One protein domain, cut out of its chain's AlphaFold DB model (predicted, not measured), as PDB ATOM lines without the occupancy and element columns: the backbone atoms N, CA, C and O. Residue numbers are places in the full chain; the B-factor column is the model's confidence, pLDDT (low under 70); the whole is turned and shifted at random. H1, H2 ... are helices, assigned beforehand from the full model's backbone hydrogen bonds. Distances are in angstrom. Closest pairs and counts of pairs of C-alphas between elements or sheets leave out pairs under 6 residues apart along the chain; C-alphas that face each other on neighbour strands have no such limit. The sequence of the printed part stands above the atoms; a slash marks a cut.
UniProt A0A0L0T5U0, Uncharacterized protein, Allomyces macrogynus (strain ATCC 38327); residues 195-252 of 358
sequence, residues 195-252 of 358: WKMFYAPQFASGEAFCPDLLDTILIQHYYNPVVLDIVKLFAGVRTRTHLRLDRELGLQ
ATOM      1  N   TRP A 195      20.216  36.332   4.308       79.75
ATOM      2  CA  TRP A 195      19.468  37.382   5.001       79.75
ATOM      3  C   TRP A 195      18.208  37.849   4.250       79.75
ATOM      4  O   TRP A 195      17.239  38.235   4.895       79.75
ATOM      5  N   LYS A 196      18.172  37.781   2.909       85.00
ATOM      6  CA  LYS A 196      16.981  38.118   2.109       85.00
ATOM      7  C   LYS A 196      15.859  37.100   2.267       85.00
ATOM      8  O   LYS A 196      14.706  37.465   2.063       85.00
ATOM      9  N   MET A 197      16.165  35.857   2.650       86.06
ATOM     10  CA  MET A 197      15.144  34.822   2.835       86.06
ATOM     11  C   MET A 197      14.173  35.183   3.969       86.06
ATOM     12  O   MET A 197      12.983  34.919   3.845       86.06
ATOM     13  N   PHE A 198      14.644  35.869   5.017       85.69
ATOM     14  CA  PHE A 198      13.802  36.326   6.133       85.69
ATOM     15  C   PHE A 198      12.816  37.439   5.752       85.69
ATOM     16  O   PHE A 198      11.809  37.630   6.428       85.69
ATOM     17  N   TYR A 199      13.081  38.162   4.662       88.44
ATOM     18  CA  TYR A 199      12.199  39.213   4.146       88.44
ATOM     19  C   TYR A 199      11.331  38.728   2.983       88.44
ATOM     20  O   TYR A 199      10.540  39.496   2.434       88.44
ATOM     21  N   ALA A 200      11.476  37.461   2.583       91.62
ATOM     22  CA  ALA A 200      10.640  36.882   1.551       91.62
ATOM     23  C   ALA A 200       9.181  36.829   2.048       91.62
ATOM     24  O   ALA A 200       8.943  36.396   3.181       91.62
ATOM     25  N   PRO A 201       8.188  37.208   1.221       92.94
ATOM     26  CA  PRO A 201       6.781  37.189   1.620       92.94
ATOM     27  C   PRO A 201       6.317  35.827   2.143       92.94
ATOM     28  O   PRO A 201       5.508  35.773   3.059       92.94
ATOM     29  N   GLN A 202       6.862  34.735   1.602       93.50
ATOM     30  CA  GLN A 202       6.549  33.368   2.016       93.50
ATOM     31  C   GLN A 202       7.053  33.061   3.430       93.50
ATOM     32  O   GLN A 202       6.402  32.332   4.171       93.50
ATOM     33  N   PHE A 203       8.210  33.605   3.815       94.75
ATOM     34  CA  PHE A 203       8.714  33.463   5.179       94.75
ATOM     35  C   PHE A 203       7.901  34.337   6.138       94.75
ATOM     36  O   PHE A 203       7.420  33.853   7.161       94.75
ATOM     37  N   ALA A 204       7.663  35.601   5.771       94.06
ATOM     38  CA  ALA A 204       6.874  36.533   6.576       94.06
ATOM     39  C   ALA A 204       5.430  36.045   6.805       94.06
ATOM     40  O   ALA A 204       4.875  36.258   7.883       94.06
ATOM     41  N   SER A 205       4.829  35.359   5.826       95.50
ATOM     42  CA  SER A 205       3.495  34.754   5.925       95.50
ATOM     43  C   SER A 205       3.461  33.423   6.683       95.50
ATOM     44  O   SER A 205       2.375  32.868   6.866       95.50
ATOM     45  N   GLY A 206       4.615  32.901   7.107       93.88
ATOM     46  CA  GLY A 206       4.739  31.589   7.743       93.88
ATOM     47  C   GLY A 206       4.518  30.406   6.793       93.88
ATOM     48  O   GLY A 206       4.317  29.286   7.254       93.88
ATOM     49  N   GLU A 207       4.529  30.625   5.474       93.19
ATOM     50  CA  GLU A 207       4.377  29.561   4.472       93.19
ATOM     51  C   GLU A 207       5.680  28.821   4.156       93.19
ATOM     52  O   GLU A 207       5.640  27.693   3.666       93.19
ATOM     53  N   ALA A 208       6.823  29.447   4.417       92.94
ATOM     54  CA  ALA A 208       8.139  28.853   4.257       92.94
ATOM     55  C   ALA A 208       8.893  28.885   5.587       92.94
ATOM     56  O   ALA A 208       8.949  29.912   6.262       92.94
ATOM     57  N   PHE A 209       9.514  27.761   5.935       91.75
ATOM     58  CA  PHE A 209      10.419  27.663   7.073       91.75
ATOM     59  C   PHE A 209      11.868  27.728   6.586       91.75
ATOM     60  O   PHE A 209      12.227  27.078   5.604       91.75
ATOM     61  N   CYS A 210      12.700  28.504   7.277       90.62
ATOM     62  CA  CYS A 210      14.119  28.638   6.971       90.62
ATOM     63  C   CYS A 210      14.933  27.859   8.021       90.62
ATOM     64  O   CYS A 210      14.989  28.304   9.171       90.62
ATOM     65  N   PRO A 211      15.564  26.719   7.667       90.06
ATOM     66  CA  PRO A 211      16.348  25.910   8.609       90.06
ATOM     67  C   PRO A 211      17.485  26.689   9.273       90.06
ATOM     68  O   PRO A 211      17.799  26.462  10.434       90.06
ATOM     69  N   ASP A 212      18.024  27.679   8.570       89.12
ATOM     70  CA  ASP A 212      19.051  28.614   9.028       89.12
ATOM     71  C   ASP A 212      18.654  29.425  10.279       89.12
ATOM     72  O   ASP A 212      19.515  29.996  10.960       89.12
ATOM     73  N   LEU A 213      17.358  29.492  10.605       89.88
ATOM     74  CA  LEU A 213      16.875  30.056  11.864       89.88
ATOM     75  C   LEU A 213      17.313  29.204  13.069       89.88
ATOM     76  O   LEU A 213      17.550  29.747  14.148       89.88
ATOM     77  N   LEU A 214      17.472  27.889  12.886       91.94
ATOM     78  CA  LEU A 214      17.918  26.972  13.936       91.94
ATOM     79  C   LEU A 214      19.348  27.293  14.385       91.94
ATOM     80  O   LEU A 214      19.605  27.303  15.585       91.94
ATOM     81  N   ASP A 215      20.240  27.664  13.462       93.81
ATOM     82  CA  ASP A 215      21.599  28.112  13.809       93.81
ATOM     83  C   ASP A 215      21.558  29.329  14.737       93.81
ATOM     84  O   ASP A 215      22.310  29.417  15.707       93.81
ATOM     85  N   THR A 216      20.636  30.262  14.473       92.56
ATOM     86  CA  THR A 216      20.464  31.452  15.314       92.56
ATOM     87  C   THR A 216      20.006  31.057  16.714       92.56
ATOM     88  O   THR A 216      20.539  31.569  17.693       92.56
ATOM     89  N   ILE A 217      19.073  30.109  16.831       94.81
ATOM     90  CA  ILE A 217      18.612  29.592  18.128       94.81
ATOM     91  C   ILE A 217      19.763  28.922  18.889       94.81
ATOM     92  O   ILE A 217      19.895  29.145  20.091       94.81
ATOM     93  N   LEU A 218      20.623  28.154  18.214       95.12
ATOM     94  CA  LEU A 218      21.786  27.511  18.836       95.12
ATOM     95  C   LEU A 218      22.818  28.532  19.333       95.12
ATOM     96  O   LEU A 218      23.318  28.403  20.450       95.12
ATOM     97  N   ILE A 219      23.096  29.577  18.548       96.12
ATOM     98  CA  ILE A 219      23.978  30.672  18.974       96.12
ATOM     99  C   ILE A 219      23.372  31.409  20.172       96.12
ATOM    100  O   ILE A 219      24.073  31.685  21.139       96.12
ATOM    101  N   GLN A 220      22.070  31.707  20.156       96.56
ATOM    102  CA  GLN A 220      21.406  32.360  21.289       96.56
ATOM    103  C   GLN A 220      21.393  31.470  22.539       96.56
ATOM    104  O   GLN A 220      21.573  31.970  23.646       96.56
ATOM    105  N   HIS A 221      21.252  30.155  22.369       97.06
ATOM    106  CA  HIS A 221      21.329  29.184  23.459       97.06
ATOM    107  C   HIS A 221      22.700  29.177  24.148       97.06
ATOM    108  O   HIS A 221      22.754  29.022  25.366       97.06
ATOM    109  N   TYR A 222      23.792  29.398  23.405       96.88
ATOM    110  CA  TYR A 222      25.133  29.517  23.986       96.88
ATOM    111  C   TYR A 222      25.221  30.651  25.020       96.88
ATOM    112  O   TYR A 222      25.845  30.481  26.065       96.88
ATOM    113  N   TYR A 223      24.566  31.787  24.760       97.62
ATOM    114  CA  TYR A 223      24.551  32.930  25.679       97.62
ATOM    115  C   TYR A 223      23.461  32.833  26.746       97.62
ATOM    116  O   TYR A 223      23.652  33.289  27.871       97.62
ATOM    117  N   ASN A 224      22.310  32.258  26.401       97.00
ATOM    118  CA  ASN A 224      21.193  32.086  27.314       97.00
ATOM    119  C   ASN A 224      20.597  30.676  27.163       97.00
ATOM    120  O   ASN A 224      19.789  30.445  26.252       97.00
ATOM    121  N   PRO A 225      20.922  29.738  28.076       94.50
ATOM    122  CA  PRO A 225      20.496  28.350  27.943       94.50
ATOM    123  C   PRO A 225      18.968  28.198  27.921       94.50
ATOM    124  O   PRO A 225      18.452  27.299  27.254       94.50
ATOM    125  N   VAL A 226      18.243  29.130  28.551       95.75
ATOM    126  CA  VAL A 226      16.778  29.131  28.674       95.75
ATOM    127  C   VAL A 226      16.075  29.294  27.322       95.75
ATOM    128  O   VAL A 226      14.955  28.816  27.153       95.75
ATOM    129  N   VAL A 227      16.718  29.916  26.327       95.31
ATOM    130  CA  VAL A 227      16.118  30.146  24.997       95.31
ATOM    131  C   VAL A 227      15.671  28.836  24.355       95.31
ATOM    132  O   VAL A 227      14.551  28.737  23.852       95.31
ATOM    133  N   LEU A 228      16.519  27.808  24.404       93.31
ATOM    134  CA  LEU A 228      16.207  26.515  23.801       93.31
ATOM    135  C   LEU A 228      15.062  25.811  24.538       93.31
ATOM    136  O   LEU A 228      14.240  25.150  23.906       93.31
ATOM    137  N   ASP A 229      14.984  25.968  25.858       92.00
ATOM    138  CA  ASP A 229      13.907  25.388  26.656       92.00
ATOM    139  C   ASP A 229      12.571  26.079  26.380       92.00
ATOM    140  O   ASP A 229      11.566  25.396  26.190       92.00
ATOM    141  N   ILE A 230      12.561  27.408  26.225       91.94
ATOM    142  CA  ILE A 230      11.378  28.151  25.773       91.94
ATOM    143  C   ILE A 230      10.931  27.648  24.394       91.94
ATOM    144  O   ILE A 230       9.762  27.306  24.221       91.94
ATOM    145  N   VAL A 231      11.845  27.531  23.424       92.62
ATOM    146  CA  VAL A 231      11.518  27.035  22.073       92.62
ATOM    147  C   VAL A 231      10.932  25.620  22.121       92.62
ATOM    148  O   VAL A 231       9.917  25.361  21.475       92.62
ATOM    149  N   LYS A 232      11.512  24.713  22.917       91.31
ATOM    150  CA  LYS A 232      10.971  23.358  23.122       91.31
ATOM    151  C   LYS A 232       9.554  23.399  23.689       91.31
ATOM    152  O   LYS A 232       8.687  22.689  23.185       91.31
ATOM    153  N   LEU A 233       9.303  24.241  24.694       89.25
ATOM    154  CA  LEU A 233       7.979  24.385  25.300       89.25
ATOM    155  C   LEU A 233       6.945  24.904  24.290       89.25
ATOM    156  O   LEU A 233       5.858  24.335  24.207       89.25
ATOM    157  N   PHE A 234       7.292  25.905  23.472       88.69
ATOM    158  CA  PHE A 234       6.425  26.398  22.393       88.69
ATOM    159  C   PHE A 234       6.182  25.356  21.294       88.69
ATOM    160  O   PHE A 234       5.086  25.293  20.744       88.69
ATOM    161  N   ALA A 235       7.167  24.502  21.007       89.31
ATOM    162  CA  ALA A 235       7.023  23.376  20.085       89.31
ATOM    163  C   ALA A 235       6.230  22.193  20.681       89.31
ATOM    164  O   ALA A 235       6.071  21.165  20.025       89.31
ATOM    165  N   GLY A 236       5.761  22.295  21.931       87.12
ATOM    166  CA  GLY A 236       5.069  21.212  22.630       87.12
ATOM    167  C   GLY A 236       5.988  20.067  23.070       87.12
ATOM    168  O   GLY A 236       5.508  19.035  23.540       87.12
ATOM    169  N   VAL A 237       7.309  20.231  22.961       89.81
ATOM    170  CA  VAL A 237       8.294  19.247  23.413       89.81
ATOM    171  C   VAL A 237       8.429  19.358  24.927       89.81
ATOM    172  O   VAL A 237       9.059  20.272  25.462       89.81
ATOM    173  N   ARG A 238       7.829  18.401  25.637       87.69
ATOM    174  CA  ARG A 238       7.847  18.350  27.103       87.69
ATOM    175  C   ARG A 238       8.501  17.065  27.582       87.69
ATOM    176  O   ARG A 238       8.178  15.973  27.122       87.69
ATOM    177  N   THR A 239       9.425  17.195  28.525       89.50
ATOM    178  CA  THR A 239      10.073  16.054  29.174       89.50
ATOM    179  C   THR A 239       9.158  15.466  30.253       89.50
ATOM    180  O   THR A 239       8.231  16.116  30.743       89.50
ATOM    181  N   ARG A 240       9.441  14.230  30.683       90.50
ATOM    182  CA  ARG A 240       8.733  13.609  31.819       90.50
ATOM    183  C   ARG A 240       8.865  14.427  33.106       90.50
ATOM    184  O   ARG A 240       7.924  14.460  33.891       90.50
ATOM    185  N   THR A 241      10.003  15.092  33.308       89.19
ATOM    186  CA  THR A 241      10.230  15.963  34.468       89.19
ATOM    187  C   THR A 241       9.324  17.188  34.432       89.19
ATOM    188  O   THR A 241       8.714  17.484  35.451       89.19
ATOM    189  N   HIS A 242       9.133  17.830  33.269       88.00
ATOM    190  CA  HIS A 242       8.194  18.955  33.134       88.00
ATOM    191  C   HIS A 242       6.761  18.535  33.483       88.00
ATOM    192  O   HIS A 242       6.082  19.216  34.239       88.00
ATOM    193  N   LEU A 243       6.311  17.379  32.985       90.12
ATOM    194  CA  LEU A 243       4.966  16.870  33.273       90.12
ATOM    195  C   LEU A 243       4.770  16.499  34.748       90.12
ATOM    196  O   LEU A 243       3.669  16.630  35.276       90.12
ATOM    197  N   ARG A 244       5.819  16.000  35.408       92.56
ATOM    198  CA  ARG A 244       5.788  15.702  36.841       92.56
ATOM    199  C   ARG A 244       5.708  16.988  37.662       92.56
ATOM    200  O   ARG A 244       4.847  17.075  38.529       92.56
ATOM    201  N   LEU A 245       6.543  17.972  37.337       89.56
ATOM    202  CA  LEU A 245       6.561  19.274  38.001       89.56
ATOM    203  C   LEU A 245       5.208  19.986  37.870       89.56
ATOM    204  O   LEU A 245       4.692  20.497  38.855       89.56
ATOM    205  N   ASP A 246       4.591  19.951  36.686       89.94
ATOM    206  CA  ASP A 246       3.243  20.485  36.477       89.94
ATOM    207  C   ASP A 246       2.220  19.878  37.440       89.94
ATOM    208  O   ASP A 246       1.401  20.594  38.003       89.94
ATOM    209  N   ARG A 247       2.258  18.552  37.634       92.19
ATOM    210  CA  ARG A 247       1.334  17.854  38.542       92.19
ATOM    211  C   ARG A 247       1.604  18.209  39.997       92.19
ATOM    212  O   ARG A 247       0.655  18.435  40.734       92.19
ATOM    213  N   GLU A 248       2.875  18.256  40.393       95.62
ATOM    214  CA  GLU A 248       3.287  18.598  41.759       95.62
ATOM    215  C   GLU A 248       2.933  20.050  42.114       95.62
ATOM    216  O   GLU A 248       2.504  20.320  43.230       95.62
ATOM    217  N   LEU A 249       3.049  20.971  41.154       93.56
ATOM    218  CA  LEU A 249       2.724  22.388  41.328       93.56
ATOM    219  C   LEU A 249       1.265  22.735  40.987       93.56
ATOM    220  O   LEU A 249       0.875  23.897  41.087       93.56
ATOM    221  N   GLY A 250       0.461  21.766  40.537       91.12
ATOM    222  CA  GLY A 250      -0.907  22.010  40.067       91.12
ATOM    223  C   GLY A 250      -0.990  22.963  38.865       91.12
ATOM    224  O   GLY A 250      -2.012  23.622  38.662       91.12
ATOM    225  N   LEU A 251       0.077  23.071  38.067       88.94
ATOM    226  CA  LEU A 251       0.123  23.949  36.905       88.94
ATOM    227  C   LEU A 251      -0.659  23.335  35.749       88.94
ATOM    228  O   LEU A 251      -0.430  22.198  35.336       88.94
ATOM    229  N   GLN A 252      -1.556  24.133  35.175       86.75
ATOM    230  CA  GLN A 252      -2.192  23.782  33.915       86.75
ATOM    231  C   GLN A 252      -1.379  24.335  32.741       86.75
ATOM    232  O   GLN A 252      -1.131  25.547  32.698       86.75
TER     233      GLN A 252
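Overview. This is residues 195 to 252 of the 358 residues of an uncharacterized protein of Allomyces macrogynus (strain ATCC 38327) (UniProt A0A0L0T5U0). The domain is a flat, open zigzag in which H2 and H3 meet as a V near their linked ends, while H1 and H4 lie toward opposite ends and touch no helix. The 58 printed residues include four named helices, H1 to H4 in chain order, and no named strand; the class is all helix. It is only just loose, close to extended, with a radius of gyration of the C-alphas of 15.4 A and spans of 46 by 26 by 13 A.

Arrangement. H1, residues 201 to 204, is apart from H2, residues 212 to 223. H2 touches H3, residues 226 to 234, with residues 217 to 221 alone; the closest C-alphas, of His 221 and Val 227, are 5.5 A apart. Their steep tilt is 46 degrees, opposite ways. H4, residues 240 to 248, is apart from H3. Every O i to N i+4 pair is within hydrogen-bond range in H3 and H4, and 6 of 8 in H2; H1 is too short for such a pair.

Along the chain. H1, 5.0 A long, begins at C-alpha 201 (6.781, 37.189, 1.620). H2 measures 18.1 A, H3 12.4 A. H4, 12.4 A, ends at C-alpha 248 (3.287, 18.598, 41.759).

Size, cuts and confidence. The farthest C-alphas, of Lys 196 and Glu 248, are 46.3 A apart. The printed part has no cut, no long link and no residue under pLDDT 70.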